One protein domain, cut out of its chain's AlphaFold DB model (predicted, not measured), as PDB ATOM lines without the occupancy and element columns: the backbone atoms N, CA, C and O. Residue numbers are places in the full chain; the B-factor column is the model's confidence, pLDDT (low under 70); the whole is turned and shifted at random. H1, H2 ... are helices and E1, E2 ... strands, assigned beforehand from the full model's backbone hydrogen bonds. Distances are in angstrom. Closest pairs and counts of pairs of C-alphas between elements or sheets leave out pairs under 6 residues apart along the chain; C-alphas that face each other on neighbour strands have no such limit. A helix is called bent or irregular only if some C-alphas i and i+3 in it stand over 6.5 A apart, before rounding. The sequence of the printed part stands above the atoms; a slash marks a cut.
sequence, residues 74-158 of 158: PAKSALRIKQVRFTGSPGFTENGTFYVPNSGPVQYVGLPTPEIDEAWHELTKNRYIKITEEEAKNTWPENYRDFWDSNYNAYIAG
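Overview. This is residues 74 to 158 of the 158 residues of an uncharacterized protein of Coleophoma cylindrospora (UniProt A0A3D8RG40). The domain is a small head at one end of a wide, open loop of chain. In the head, the two-strand sheet of E1 and E2 has H3 and H4 close to E2; the unnamed stretch 79 to 113 arches away from H1, beside H3, to the far end, and H2 leads back toward the head, leaving the space between the two limbs empty. The 85 printed residues hold four named helices and two named strands in the order H1 H2 E1 H3 H4 E2, with E1 and E2 antiparallel. The class is mixed, helices and strands, with under half of the residues in named elements. The whole is extended, with a radius of gyration of the C-alphas of 18.7 A and spans of 51 by 31 by 20 A.

Arrangement. H1, residues 74 to 78, and H3, residues 133 to 139, only just touch, with 3 pairs of C-alphas within 8 A; the closest are those of Pro 74 and Glu 135, 6.1 A apart. H1 is irregular, only just: C-alphas 74 and 77 are 6.9 A apart. Residues 76 to 84, of which 76 to 78 belong to H1, stand free. Residues 91 to 92 pair antiparallel with residues 98 to 99. H2, residues 114 to 124, touches no helix and is apart from H1 and H3. E1, residues 129 to 131, and E2, residues 154 to 157, are antiparallel neighbours at 125 degrees; N 129 and O 157 are 2.9 A apart and N 157 and O 129 are 3.0 A apart, both within hydrogen-bond range. H3 touches H4, residues 144 to 147; their closest C-alphas, those of Ala 136 and Tyr 144, are 5.3 A apart. The closest C-alphas of H4 and E2, those of Phe 147 and Tyr 155, are 5.4 A apart. In H2 and H3 every O i to N i+4 pair is within hydrogen-bond range; in H1 0 of 1 is, beside 1 of 2 O i to N i+3 pairs, and H4 is too short for an O i to N i+4 pair.

Along the chain. H1 begins at C-alpha 74, (-55.413, -28.698, -37.657). H2 is 15.2 A long and begins at C-alpha 114, (-28.960, -26.032, -61.757). E1 is 6.3 A long, H3 9.8 A and H4 5.7 A. E2 is 9.9 A long and ends at C-alpha 157, (-50.138, -20.406, -43.635).

Size, cuts and confidence. The C-alphas farthest apart, those of Glu 94 and Glu 134, are 52.8 A apart. The printed part has no cut and ends at the chain's last residue, Gly 158. The link from H1 to H2, 35 residues, is long. The mean pLDDT of the printed part is 84.9; residues 87 to 88 and 101 to 105 are under 70.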
ATOM      1  N   PRO A  74     -54.784 -27.792 -36.699       88.44
ATOM      2  CA  PRO A  74     -55.413 -28.698 -37.657       88.44
ATOM      3  C   PRO A  74     -54.514 -29.848 -38.131       88.44
ATOM      4  O   PRO A  74     -54.990 -30.967 -38.340       88.44
ATOM      5  N   ALA A  75     -53.197 -29.628 -38.225       87.12
ATOM      6  CA  ALA A  75     -52.257 -30.654 -38.677       87.12
ATOM      7  C   ALA A  75     -51.915 -31.703 -37.608       87.12
ATOM      8  O   ALA A  75     -51.374 -32.753 -37.962       87.12
ATOM      9  N   LYS A  76     -52.251 -31.491 -36.326       88.06
ATOM     10  CA  LYS A  76     -51.879 -32.414 -35.232       88.06
ATOM     11  C   LYS A  76     -52.361 -33.846 -35.468       88.06
ATOM     12  O   LYS A  76     -51.634 -34.798 -35.203       88.06
ATOM     13  N   SER A  77     -53.553 -34.010 -36.047       86.81
ATOM     14  CA  SER A  77     -54.124 -35.326 -36.384       86.81
ATOM     15  C   SER A  77     -53.345 -36.073 -37.484       86.81
ATOM     16  O   SER A  77     -53.326 -37.311 -37.535       86.81
ATOM     17  N   ALA A  78     -52.658 -35.327 -38.351       87.06
ATOM     18  CA  ALA A  78     -51.873 -35.840 -39.465       87.06
ATOM     19  C   ALA A  78     -50.391 -36.060 -39.112       87.06
ATOM     20  O   ALA A  78     -49.679 -36.684 -39.899       87.06
ATOM     21  N   LEU A  79     -49.922 -35.612 -37.940       84.94
ATOM     22  CA  LEU A  79     -48.530 -35.784 -37.524       84.94
ATOM     23  C   LEU A  79     -48.153 -37.269 -37.454       84.94
ATOM     24  O   LEU A  79     -48.878 -38.103 -36.906       84.94
ATOM     25  N   ARG A  80     -47.001 -37.612 -38.035       85.88
ATOM     26  CA  ARG A  80     -46.426 -38.961 -38.011       85.88
ATOM     27  C   ARG A  80     -44.943 -38.865 -37.700       85.88
ATOM     28  O   ARG A  80     -44.234 -38.042 -38.271       85.88
ATOM     29  N   ILE A  81     -44.470 -39.753 -36.835       87.00
ATOM     30  CA  ILE A  81     -43.052 -39.837 -36.496       87.00
ATOM     31  C   ILE A  81     -42.344 -40.724 -37.505       87.00
ATOM     32  O   ILE A  81     -42.734 -41.869 -37.729       87.00
ATOM     33  N   LYS A  82     -41.247 -40.208 -38.056       84.38
ATOM     34  CA  LYS A  82     -40.312 -40.975 -38.872       84.38
ATOM     35  C   LYS A  82     -38.921 -40.866 -38.270       84.38
ATOM     36  O   LYS A  82     -38.356 -39.779 -38.195       84.38
ATOM     37  N   GLN A  83     -38.353 -41.998 -37.872       85.06
ATOM     38  CA  GLN A  83     -36.954 -42.050 -37.470       85.06
ATOM     39  C   GLN A  83     -36.071 -41.981 -38.720       85.06
ATOM     40  O   GLN A  83     -36.234 -42.770 -39.652       85.06
ATOM     41  N   VAL A  84     -35.134 -41.038 -38.742       78.62
ATOM     42  CA  VAL A  84     -34.142 -40.897 -39.812       78.62
ATOM     43  C   VAL A  84     -32.751 -40.794 -39.207       78.62
ATOM     44  O   VAL A  84     -32.573 -40.272 -38.106       78.62
ATOM     45  N   ARG A  85     -31.746 -41.310 -39.917       78.94
ATOM     46  CA  ARG A  85     -30.350 -41.147 -39.517       78.94
ATOM     47  C   ARG A  85     -29.886 -39.757 -39.942       78.94
ATOM     48  O   ARG A  85     -29.863 -39.464 -41.132       78.94
ATOM     49  N   PHE A  86     -29.491 -38.932 -38.979       71.31
ATOM     50  CA  PHE A  86     -28.809 -37.675 -39.267       71.31
ATOM     51  C   PHE A  86     -27.383 -37.986 -39.733       71.31
ATOM     52  O   PHE A  86     -26.631 -38.648 -39.014       71.31
ATOM     53  N   THR A  87     -27.032 -37.599 -40.961       69.62
ATOM     54  CA  THR A  87     -25.768 -38.014 -41.590       69.62
ATOM     55  C   THR A  87     -24.662 -36.968 -41.543       69.62
ATOM     56  O   THR A  87     -23.511 -37.349 -41.739       69.62
ATOM     57  N   GLY A  88     -24.940 -35.704 -41.209       66.62
ATOM     58  CA  GLY A  88     -23.900 -34.678 -41.272       66.62
ATOM     59  C   GLY A  88     -24.119 -33.485 -40.360       66.62
ATOM     60  O   GLY A  88     -25.150 -32.828 -40.431       66.62
ATOM     61  N   SER A  89     -23.104 -33.169 -39.552       70.69
ATOM     62  CA  SER A  89     -22.945 -31.828 -38.987       70.69
ATOM     63  C   SER A  89     -22.294 -30.945 -40.047       70.69
ATOM     64  O   SER A  89     -21.268 -31.355 -40.592       70.69
ATOM     65  N   PRO A  90     -22.834 -29.755 -40.344       74.69
ATOM     66  CA  PRO A  90     -22.183 -28.835 -41.259       74.69
ATOM     67  C   PRO A  90     -20.773 -28.475 -40.779       74.69
ATOM     68  O   PRO A  90     -20.524 -28.360 -39.576       74.69
ATOM     69  N   GLY A  91     -19.863 -28.307 -41.730       80.62
ATOM     70  CA  GLY A  91     -18.478 -27.916 -41.504       80.62
ATOM     71  C   GLY A  91     -17.993 -26.929 -42.561       80.62
ATOM     72  O   GLY A  91     -18.688 -26.637 -43.535       80.62
ATOM     73  N   PHE A  92     -16.781 -26.418 -42.367       84.81
ATOM     74  CA  PHE A  92     -16.111 -25.530 -43.314       84.81
ATOM     75  C   PHE A  92     -14.801 -26.166 -43.769       84.81
ATOM     76  O   PHE A  92     -14.082 -26.759 -42.965       84.81
ATOM     77  N   THR A  93     -14.507 -26.081 -45.064       80.88
ATOM     78  CA  THR A  93     -13.182 -26.408 -45.596       80.88
ATOM     79  C   THR A  93     -12.169 -25.348 -45.155       80.88
ATOM     80  O   THR A  93     -12.551 -24.256 -44.731       80.88
ATOM     81  N   GLU A  94     -10.871 -25.630 -45.294       86.94
ATOM     82  CA  GLU A  94      -9.796 -24.665 -44.987       86.94
ATOM     83  C   GLU A  94      -9.928 -23.351 -45.779       86.94
ATOM     84  O   GLU A  94      -9.562 -22.286 -45.292       86.94
ATOM     85  N   ASN A  95     -10.547 -23.409 -46.963       87.81
ATOM     86  CA  ASN A  95     -10.815 -22.252 -47.821       87.81
ATOM     87  C   ASN A  95     -12.123 -21.516 -47.458       87.81
ATOM     88  O   ASN A  95     -12.617 -20.708 -48.241       87.81
ATOM     89  N   GLY A  96     -12.733 -21.832 -46.311       81.19
ATOM     90  CA  GLY A  96     -13.975 -21.217 -45.832       81.19
ATOM     91  C   GLY A  96     -15.239 -21.671 -46.565       81.19
ATOM     92  O   GLY A  96     -16.306 -21.096 -46.362       81.19
ATOM     93  N   THR A  97     -15.161 -22.700 -47.415       81.38
ATOM     94  CA  THR A  97     -16.339 -23.217 -48.125       81.38
ATOM     95  C   THR A  97     -17.150 -24.112 -47.201       81.38
ATOM     96  O   THR A  97     -16.627 -25.059 -46.620       81.38
ATOM     97  N   PHE A  98     -18.441 -23.829 -47.082       77.12
ATOM     98  CA  PHE A  98     -19.364 -24.650 -46.312       77.12
ATOM     99  C   PHE A  98     -19.598 -26.009 -46.989       77.12
ATOM    100  O   PHE A  98     -19.820 -26.072 -48.198       77.12
ATOM    101  N   TYR A  99     -19.587 -27.095 -46.218       73.62
ATOM    102  CA  TYR A  99     -19.928 -28.435 -46.695       73.62
ATOM    103  C   TYR A  99     -20.683 -29.235 -45.629       73.62
ATOM    104  O   TYR A  99     -20.548 -28.998 -44.429       73.62
ATOM    105  N   VAL A 100     -21.470 -30.218 -46.069       71.62
ATOM    106  CA  VAL A 100     -22.121 -31.195 -45.187       71.62
ATOM    107  C   VAL A 100     -21.494 -32.565 -45.468       71.62
ATOM    108  O   VAL A 100     -21.764 -33.145 -46.521       71.62
ATOM    109  N   PRO A 101     -20.635 -33.092 -44.576       61.91
ATOM    110  CA  PRO A 101     -20.096 -34.436 -44.717       61.91
ATOM    111  C   PRO A 101     -21.238 -35.457 -44.693       61.91
ATOM    112  O   PRO A 101     -22.090 -35.418 -43.809       61.91
ATOM    113  N   ASN A 102     -21.250 -36.369 -45.671       61.44
ATOM    114  CA  ASN A 102     -22.352 -37.304 -45.929       61.44
ATOM    115  C   ASN A 102     -23.701 -36.594 -46.121       61.44
ATOM    116  O   ASN A 102     -24.696 -36.955 -45.476       61.44
ATOM    117  N   SER A 103     -23.757 -35.585 -46.998       61.12
ATOM    118  CA  SER A 103     -25.044 -35.114 -47.505       61.12
ATOM    119  C   SER A 103     -25.858 -36.338 -47.924       61.12
ATOM    120  O   SER A 103     -25.320 -37.272 -48.525       61.12
ATOM    121  N   GLY A 104     -27.139 -36.379 -47.560       64.69
ATOM    122  CA  GLY A 104     -28.054 -37.352 -48.150       64.69
ATOM    123  C   GLY A 104     -28.045 -37.251 -49.689       64.69
ATOM    124  O   GLY A 104     -27.240 -36.526 -50.269       64.69
ATOM    125  N   PRO A 105     -28.966 -37.912 -50.397       69.75
ATOM    126  CA  PRO A 105     -28.962 -37.903 -51.863       69.75
ATOM    127  C   PRO A 105     -29.110 -36.505 -52.506       69.75
ATOM    128  O   PRO A 105     -28.959 -36.396 -53.716       69.75
ATOM    129  N   VAL A 106     -29.401 -35.452 -51.730       78.06
ATOM    130  CA  VAL A 106     -29.657 -34.088 -52.214       78.06
ATOM    131  C   VAL A 106     -28.582 -33.118 -51.711       78.06
ATOM    132  O   VAL A 106     -28.292 -33.068 -50.512       78.06
ATOM    133  N   GLN A 107     -28.017 -32.331 -52.630       78.62
ATOM    134  CA  GLN A 107     -27.026 -31.290 -52.362       78.62
ATOM    135  C   GLN A 107     -27.694 -29.908 -52.365       78.62
ATOM    136  O   GLN A 107     -28.387 -29.563 -53.311       78.62
ATOM    137  N   TYR A 108     -27.453 -29.108 -51.322       79.75
ATOM    138  CA  TYR A 108     -28.055 -27.770 -51.162       79.75
ATOM    139  C   TYR A 108     -27.028 -26.627 -51.172       79.75
ATOM    140  O   TYR A 108     -27.389 -25.457 -51.082       79.75
ATOM    141  N   VAL A 109     -25.735 -26.949 -51.207       81.38
ATOM    142  CA  VAL A 109     -24.632 -25.996 -51.010       81.38
ATOM    143  C   VAL A 109     -23.438 -26.368 -51.885       81.38
ATOM    144  O   VAL A 109     -23.245 -27.541 -52.213       81.38
ATOM    145  N   GLY A 110     -22.612 -25.379 -52.222       79.94
ATOM    146  CA  GLY A 110     -21.417 -25.550 -53.045       79.94
ATOM    147  C   GLY A 110     -21.335 -24.499 -54.147       79.94
ATOM    148  O   GLY A 110     -21.886 -23.408 -54.012       79.94
ATOM    149  N   LEU A 111     -20.634 -24.834 -55.233       85.00
ATOM    150  CA  LEU A 111     -20.662 -24.024 -56.450       85.00
ATOM    151  C   LEU A 111     -22.095 -24.000 -57.001       85.00
ATOM    152  O   LEU A 111     -22.712 -25.062 -57.022       85.00
ATOM    153  N   PRO A 112     -22.626 -22.847 -57.441       88.00
ATOM    154  CA  PRO A 112     -23.964 -22.781 -58.015       88.00
ATOM    155  C   PRO A 112     -24.098 -23.732 -59.208       88.00
ATOM    156  O   PRO A 112     -23.325 -23.637 -60.165       88.00
ATOM    157  N   THR A 113     -25.071 -24.636 -59.148       90.81
ATOM    158  CA  THR A 113     -25.444 -25.512 -60.262       90.81
ATOM    159  C   THR A 113     -26.968 -25.579 -60.379       90.81
ATOM    160  O   THR A 113     -27.657 -25.395 -59.370       90.81
ATOM    161  N   PRO A 114     -27.516 -25.873 -61.574       93.44
ATOM    162  CA  PRO A 114     -28.960 -26.032 -61.757       93.44
ATOM    163  C   PRO A 114     -29.588 -27.065 -60.812       93.44
ATOM    164  O   PRO A 114     -30.729 -26.912 -60.394       93.44
ATOM    165  N   GLU A 115     -28.846 -28.108 -60.436       90.12
ATOM    166  CA  GLU A 115     -29.317 -29.144 -59.514       90.12
ATOM    167  C   GLU A 115     -29.494 -28.619 -58.083       90.12
ATOM    168  O   GLU A 115     -30.418 -29.043 -57.389       90.12
ATOM    169  N   ILE A 116     -28.632 -27.696 -57.635       89.12
ATOM    170  CA  ILE A 116     -28.773 -27.035 -56.330       89.12
ATOM    171  C   ILE A 116     -29.989 -26.108 -56.339       89.12
ATOM    172  O   ILE A 116     -30.748 -26.100 -55.369       89.12
ATOM    173  N   ASP A 117     -30.205 -25.366 -57.425       91.88
ATOM    174  CA  ASP A 117     -31.378 -24.499 -57.568       91.88
ATOM    175  C   ASP A 117     -32.675 -25.315 -57.546       91.88
ATOM    176  O   ASP A 117     -33.613 -24.962 -56.830       91.88
ATOM    177  N   GLU A 118     -32.708 -26.451 -58.249       92.25
ATOM    178  CA  GLU A 118     -33.838 -27.379 -58.221       92.25
ATOM    179  C   GLU A 118     -34.037 -27.975 -56.821       92.25
ATOM    180  O   GLU A 118     -35.155 -28.014 -56.322       92.25
ATOM    181  N   ALA A 119     -32.966 -28.372 -56.126       89.00
ATOM    182  CA  ALA A 119     -33.063 -28.865 -54.753       89.00
ATOM    183  C   ALA A 119     -33.666 -27.817 -53.799       89.00
ATOM    184  O   ALA A 119     -34.509 -28.149 -52.962       89.00
ATOM    185  N   TRP A 120     -33.273 -26.547 -53.931       89.75
ATOM    186  CA  TRP A 120     -33.878 -25.441 -53.187       89.75
ATOM    187  C   TRP A 120     -35.331 -25.194 -53.589       89.75
ATOM    188  O   TRP A 120     -36.174 -24.968 -52.715       89.75
ATOM    189  N   HIS A 121     -35.644 -25.261 -54.882       90.44
ATOM    190  CA  HIS A 121     -37.009 -25.139 -55.378       90.44
ATOM    191  C   HIS A 121     -37.904 -26.238 -54.797       90.44
ATOM    192  O   HIS A 121     -38.930 -25.942 -54.197       90.44
ATOM    193  N   GLU A 122     -37.476 -27.494 -54.867       87.94
ATOM    194  CA  GLU A 122     -38.184 -28.656 -54.333       87.94
ATOM    195  C   GLU A 122     -38.373 -28.603 -52.811       87.94
ATOM    196  O   GLU A 122     -39.395 -29.059 -52.295       87.94
ATOM    197  N   LEU A 123     -37.410 -28.031 -52.083       85.12
ATOM    198  CA  LEU A 123     -37.497 -27.852 -50.634       85.12
ATOM    199  C   LEU A 123     -38.482 -26.744 -50.235       85.12
ATOM    200  O   LEU A 123     -39.108 -26.821 -49.179       85.12
ATOM    201  N   THR A 124     -38.585 -25.690 -51.046       86.62
ATOM    202  CA  THR A 124     -39.363 -24.484 -50.719       86.62
ATOM    203  C   THR A 124     -40.721 -24.429 -51.408       86.62
ATOM    204  O   THR A 124     -41.605 -23.685 -50.966       86.62
ATOM    205  N   LYS A 125     -40.934 -25.228 -52.458       82.12
ATOM    206  CA  LYS A 125     -42.225 -25.333 -53.130       82.12
ATOM    207  C   LYS A 125     -43.272 -25.821 -52.135       82.12
ATOM    208  O   LYS A 125     -43.039 -26.725 -51.337       82.12
ATOM    209  N   ASN A 126     -44.451 -25.213 -52.191       82.25
ATOM    210  CA  ASN A 126     -45.575 -25.506 -51.296       82.25
ATOM    211  C   ASN A 126     -45.343 -25.175 -49.813       82.25
ATOM    212  O   ASN A 126     -46.106 -25.640 -48.970       82.25
ATOM    213  N   ARG A 127     -44.338 -24.351 -49.474       83.31
ATOM    214  CA  ARG A 127     -44.175 -23.836 -48.104       83.31
ATOM    215  C   ARG A 127     -45.434 -23.123 -47.600       83.31
ATOM    216  O   ARG A 127     -45.762 -23.218 -46.424       83.31
ATOM    217  N   TYR A 128     -46.113 -22.420 -48.499       85.50
ATOM    218  CA  TYR A 128     -47.375 -21.753 -48.222       85.50
ATOM    219  C   TYR A 128     -48.526 -22.717 -48.488       85.50
ATOM    220  O   TYR A 128     -48.828 -23.040 -49.640       85.50
ATOM    221  N   ILE A 129     -49.151 -23.193 -47.416       88.19
ATOM    222  CA  ILE A 129     -50.291 -24.098 -47.494       88.19
ATOM    223  C   ILE A 129     -51.591 -23.301 -47.506       88.19
ATOM    224  O   ILE A 129     -51.748 -22.316 -46.785       88.19
ATOM    225  N   LYS A 130     -52.531 -23.748 -48.339       92.00
ATOM    226  CA  LYS A 130     -53.901 -23.239 -48.335       92.00
ATOM    227  C   LYS A 130     -54.671 -23.938 -47.230       92.00
ATOM    228  O   LYS A 130     -54.656 -25.166 -47.172       92.00
ATOM    229  N   ILE A 131     -55.350 -23.162 -46.403       92.50
ATOM    230  CA  ILE A 131     -56.159 -23.670 -45.301       92.50
ATOM    231  C   ILE A 131     -57.590 -23.151 -45.421       92.50
ATOM    232  O   ILE A 131     -57.863 -22.135 -46.069       92.50
ATOM    233  N   THR A 132     -58.514 -23.887 -44.822       93.25
ATOM    234  CA  THR A 132     -59.924 -23.500 -44.744       93.25
ATOM    235  C   THR A 132     -60.125 -22.338 -43.769       93.25
ATOM    236  O   THR A 132     -59.266 -22.039 -42.936       93.25
ATOM    237  N   GLU A 133     -61.271 -21.662 -43.856       93.81
ATOM    238  CA  GLU A 133     -61.599 -20.578 -42.925       93.81
ATOM    239  C   GLU A 133     -61.706 -21.096 -41.483       93.81
ATOM    240  O   GLU A 133     -61.306 -20.419 -40.538       93.81
ATOM    241  N   GLU A 134     -62.216 -22.312 -41.300       93.38
ATOM    242  CA  GLU A 134     -62.332 -22.990 -40.012       93.38
ATOM    243  C   GLU A 134     -60.956 -23.261 -39.395       93.38
ATOM    244  O   GLU A 134     -60.739 -22.989 -38.213       93.38
ATOM    245  N   GLU A 135     -60.009 -23.745 -40.197       92.81
ATOM    246  CA  GLU A 135     -58.619 -23.961 -39.783       92.81
ATOM    247  C   GLU A 135     -57.911 -22.641 -39.458       92.81
ATOM    248  O   GLU A 135     -57.180 -22.557 -38.467       92.81
ATOM    249  N   ALA A 136     -58.177 -21.589 -40.237       93.56
ATOM    250  CA  ALA A 136     -57.660 -20.251 -39.977       93.56
ATOM    251  C   ALA A 136     -58.216 -19.684 -38.660       93.56
ATOM    252  O   ALA A 136     -57.448 -19.190 -37.839       93.56
ATOM    253  N   LYS A 137     -59.523 -19.820 -38.401       93.88
ATOM    254  CA  LYS A 137     -60.161 -19.425 -37.129       93.88
ATOM    255  C   LYS A 137     -59.637 -20.221 -35.939       93.88
ATOM    256  O   LYS A 137     -59.491 -19.667 -34.856       93.88
ATOM    257  N   ASN A 138     -59.363 -21.513 -36.119       90.56
ATOM    258  CA  ASN A 138     -58.784 -22.339 -35.064       90.56
ATOM    259  C   ASN A 138     -57.358 -21.896 -34.705       90.56
ATOM    260  O   ASN A 138     -56.978 -21.949 -33.539       90.56
ATOM    261  N   THR A 139     -56.592 -21.449 -35.700       89.75
ATOM    262  CA  THR A 139     -55.179 -21.080 -35.540       89.75
ATOM    263  C   THR A 139     -55.008 -19.638 -35.066       89.75
ATOM    264  O   THR A 139     -54.191 -19.364 -34.189       89.75
ATOM    265  N   TRP A 140     -55.801 -18.719 -35.614       91.00
ATOM    266  CA  TRP A 140     -55.729 -17.276 -35.374       91.00
ATOM    267  C   TRP A 140     -57.120 -16.717 -35.050       91.00
ATOM    268  O   TRP A 140     -57.700 -15.979 -35.851       91.00
ATOM    269  N   PRO A 141     -57.699 -17.059 -33.887       90.50
ATOM    270  CA  PRO A 141     -59.093 -16.740 -33.578       90.50
ATOM    271  C   PRO A 141     -59.404 -15.240 -33.640       90.50
ATOM    272  O   PRO A 141     -60.483 -14.855 -34.088       90.50
ATOM    273  N   GLU A 142     -58.442 -14.398 -33.263       94.06
ATOM    274  CA  GLU A 142     -58.615 -12.944 -33.215       94.06
ATOM    275  C   GLU A 142     -58.417 -12.263 -34.578       94.06
ATOM    276  O   GLU A 142     -59.026 -11.228 -34.848       94.06
ATOM    277  N   ASN A 143     -57.575 -12.824 -35.455       94.38
ATOM    278  CA  ASN A 143     -57.110 -12.124 -36.655       94.38
ATOM    279  C   ASN A 143     -56.976 -13.000 -37.915       94.38
ATOM    280  O   ASN A 143     -56.261 -12.640 -38.844       94.38
ATOM    281  N   TYR A 144     -57.706 -14.116 -38.006       93.38
ATOM    282  CA  TYR A 144     -57.674 -15.023 -39.168       93.38
ATOM    283  C   TYR A 144     -57.884 -14.327 -40.525       93.38
ATOM    284  O   TYR A 144     -57.375 -14.792 -41.542       93.38
ATOM    285  N   ARG A 145     -58.617 -13.204 -40.558       94.50
ATOM    286  CA  ARG A 145     -58.888 -12.429 -41.780       94.50
ATOM    287  C   ARG A 145     -57.642 -11.796 -42.395       94.50
ATOM    288  O   ARG A 145     -57.630 -11.612 -43.608       94.50
ATOM    289  N   ASP A 146     -56.611 -11.525 -41.599       94.69
ATOM    290  CA  ASP A 146     -55.353 -10.942 -42.079       94.69
ATOM    291  C   ASP A 146     -54.569 -11.918 -42.970       94.69
ATOM    292  O   ASP A 146     -53.714 -11.507 -43.750       94.69
ATOM    293  N   PHE A 147     -54.884 -13.212 -42.879       91.62
ATOM    294  CA  PHE A 147     -54.213 -14.291 -43.605       91.62
ATOM    295  C   PHE A 147     -54.926 -14.684 -44.907       91.62
ATOM    296  O   PHE A 147     -54.574 -15.689 -45.526       91.62
ATOM    297  N   TRP A 148     -55.948 -13.930 -45.322       93.81
ATOM    298  CA  TRP A 148     -56.608 -14.125 -46.611       93.81
ATOM    299  C   TRP A 148     -55.750 -13.573 -47.753       93.81
ATOM    300  O   TRP A 148     -55.441 -12.381 -47.780       93.81
ATOM    301  N   ASP A 149     -55.433 -14.414 -48.738       92.00
ATOM    302  CA  ASP A 149     -54.746 -13.994 -49.959       92.00
ATOM    303  C   ASP A 149     -55.717 -14.007 -51.150       92.00
ATOM    304  O   ASP A 149     -56.249 -15.048 -51.552       92.00
ATOM    305  N   SER A 150     -55.936 -12.831 -51.743       91.56
ATOM    306  CA  SER A 150     -56.826 -12.650 -52.892       91.56
ATOM    307  C   SER A 150     -56.304 -13.296 -54.178       91.56
ATOM    308  O   SER A 150     -57.114 -13.681 -55.019       91.56
ATOM    309  N   ASN A 151     -54.988 -13.470 -54.334       89.62
ATOM    310  CA  ASN A 151     -54.401 -14.124 -55.505       89.62
ATOM    311  C   ASN A 151     -54.675 -15.631 -55.494       89.62
ATOM    312  O   ASN A 151     -54.867 -16.245 -56.542       89.62
ATOM    313  N   TYR A 152     -54.707 -16.232 -54.302       84.69
ATOM    314  CA  TYR A 152     -54.955 -17.664 -54.130       84.69
ATOM    315  C   TYR A 152     -56.408 -18.008 -53.810       84.69
ATOM    316  O   TYR A 152     -56.741 -19.202 -53.834       84.69
ATOM    317  N   ASN A 153     -57.230 -16.988 -53.531       91.00
ATOM    318  CA  ASN A 153     -58.613 -17.088 -53.068       91.00
ATOM    319  C   ASN A 153     -58.746 -18.079 -51.899       91.00
ATOM    320  O   ASN A 153     -59.598 -18.970 -51.914       91.00
ATOM    321  N   ALA A 154     -57.821 -17.980 -50.942       92.25
ATOM    322  CA  ALA A 154     -57.695 -18.890 -49.810       92.25
ATOM    323  C   ALA A 154     -56.971 -18.216 -48.635       92.25
ATOM    324  O   ALA A 154     -56.243 -17.240 -48.820       92.25
ATOM    325  N   TYR A 155     -57.122 -18.788 -47.439       93.06
ATOM    326  CA  TYR A 155     -56.262 -18.463 -46.304       93.06
ATOM    327  C   TYR A 155     -54.918 -19.174 -46.453       93.06
ATOM    328  O   TYR A 155     -54.886 -20.350 -46.825       93.06
ATOM    329  N   ILE A 156     -53.820 -18.473 -46.170       91.19
ATOM    330  CA  ILE A 156     -52.459 -18.988 -46.342       91.19
ATOM    331  C   ILE A 156     -51.734 -19.079 -44.996       91.19
ATOM    332  O   ILE A 156     -51.745 -18.135 -44.210       91.19
ATOM    333  N   ALA A 157     -51.058 -20.205 -44.757       85.19
ATOM    334  CA  ALA A 157     -50.138 -20.406 -43.635       85.19
ATOM    335  C   ALA A 157     -48.741 -20.805 -44.151       85.19
ATOM    336  O   ALA A 157     -48.658 -21.634 -45.059       85.19
ATOM    337  N   GLY A 158     -47.649 -20.251 -43.601       74.69
ATOM    338  CA  GLY A 158     -46.263 -20.632 -43.957       74.69
ATOM    339  C   GLY A 158     -45.164 -19.677 -43.488       74.69
ATOM    340  O   GLY A 158     -45.512 -18.559 -43.056       74.69
TER     341      GLY A 158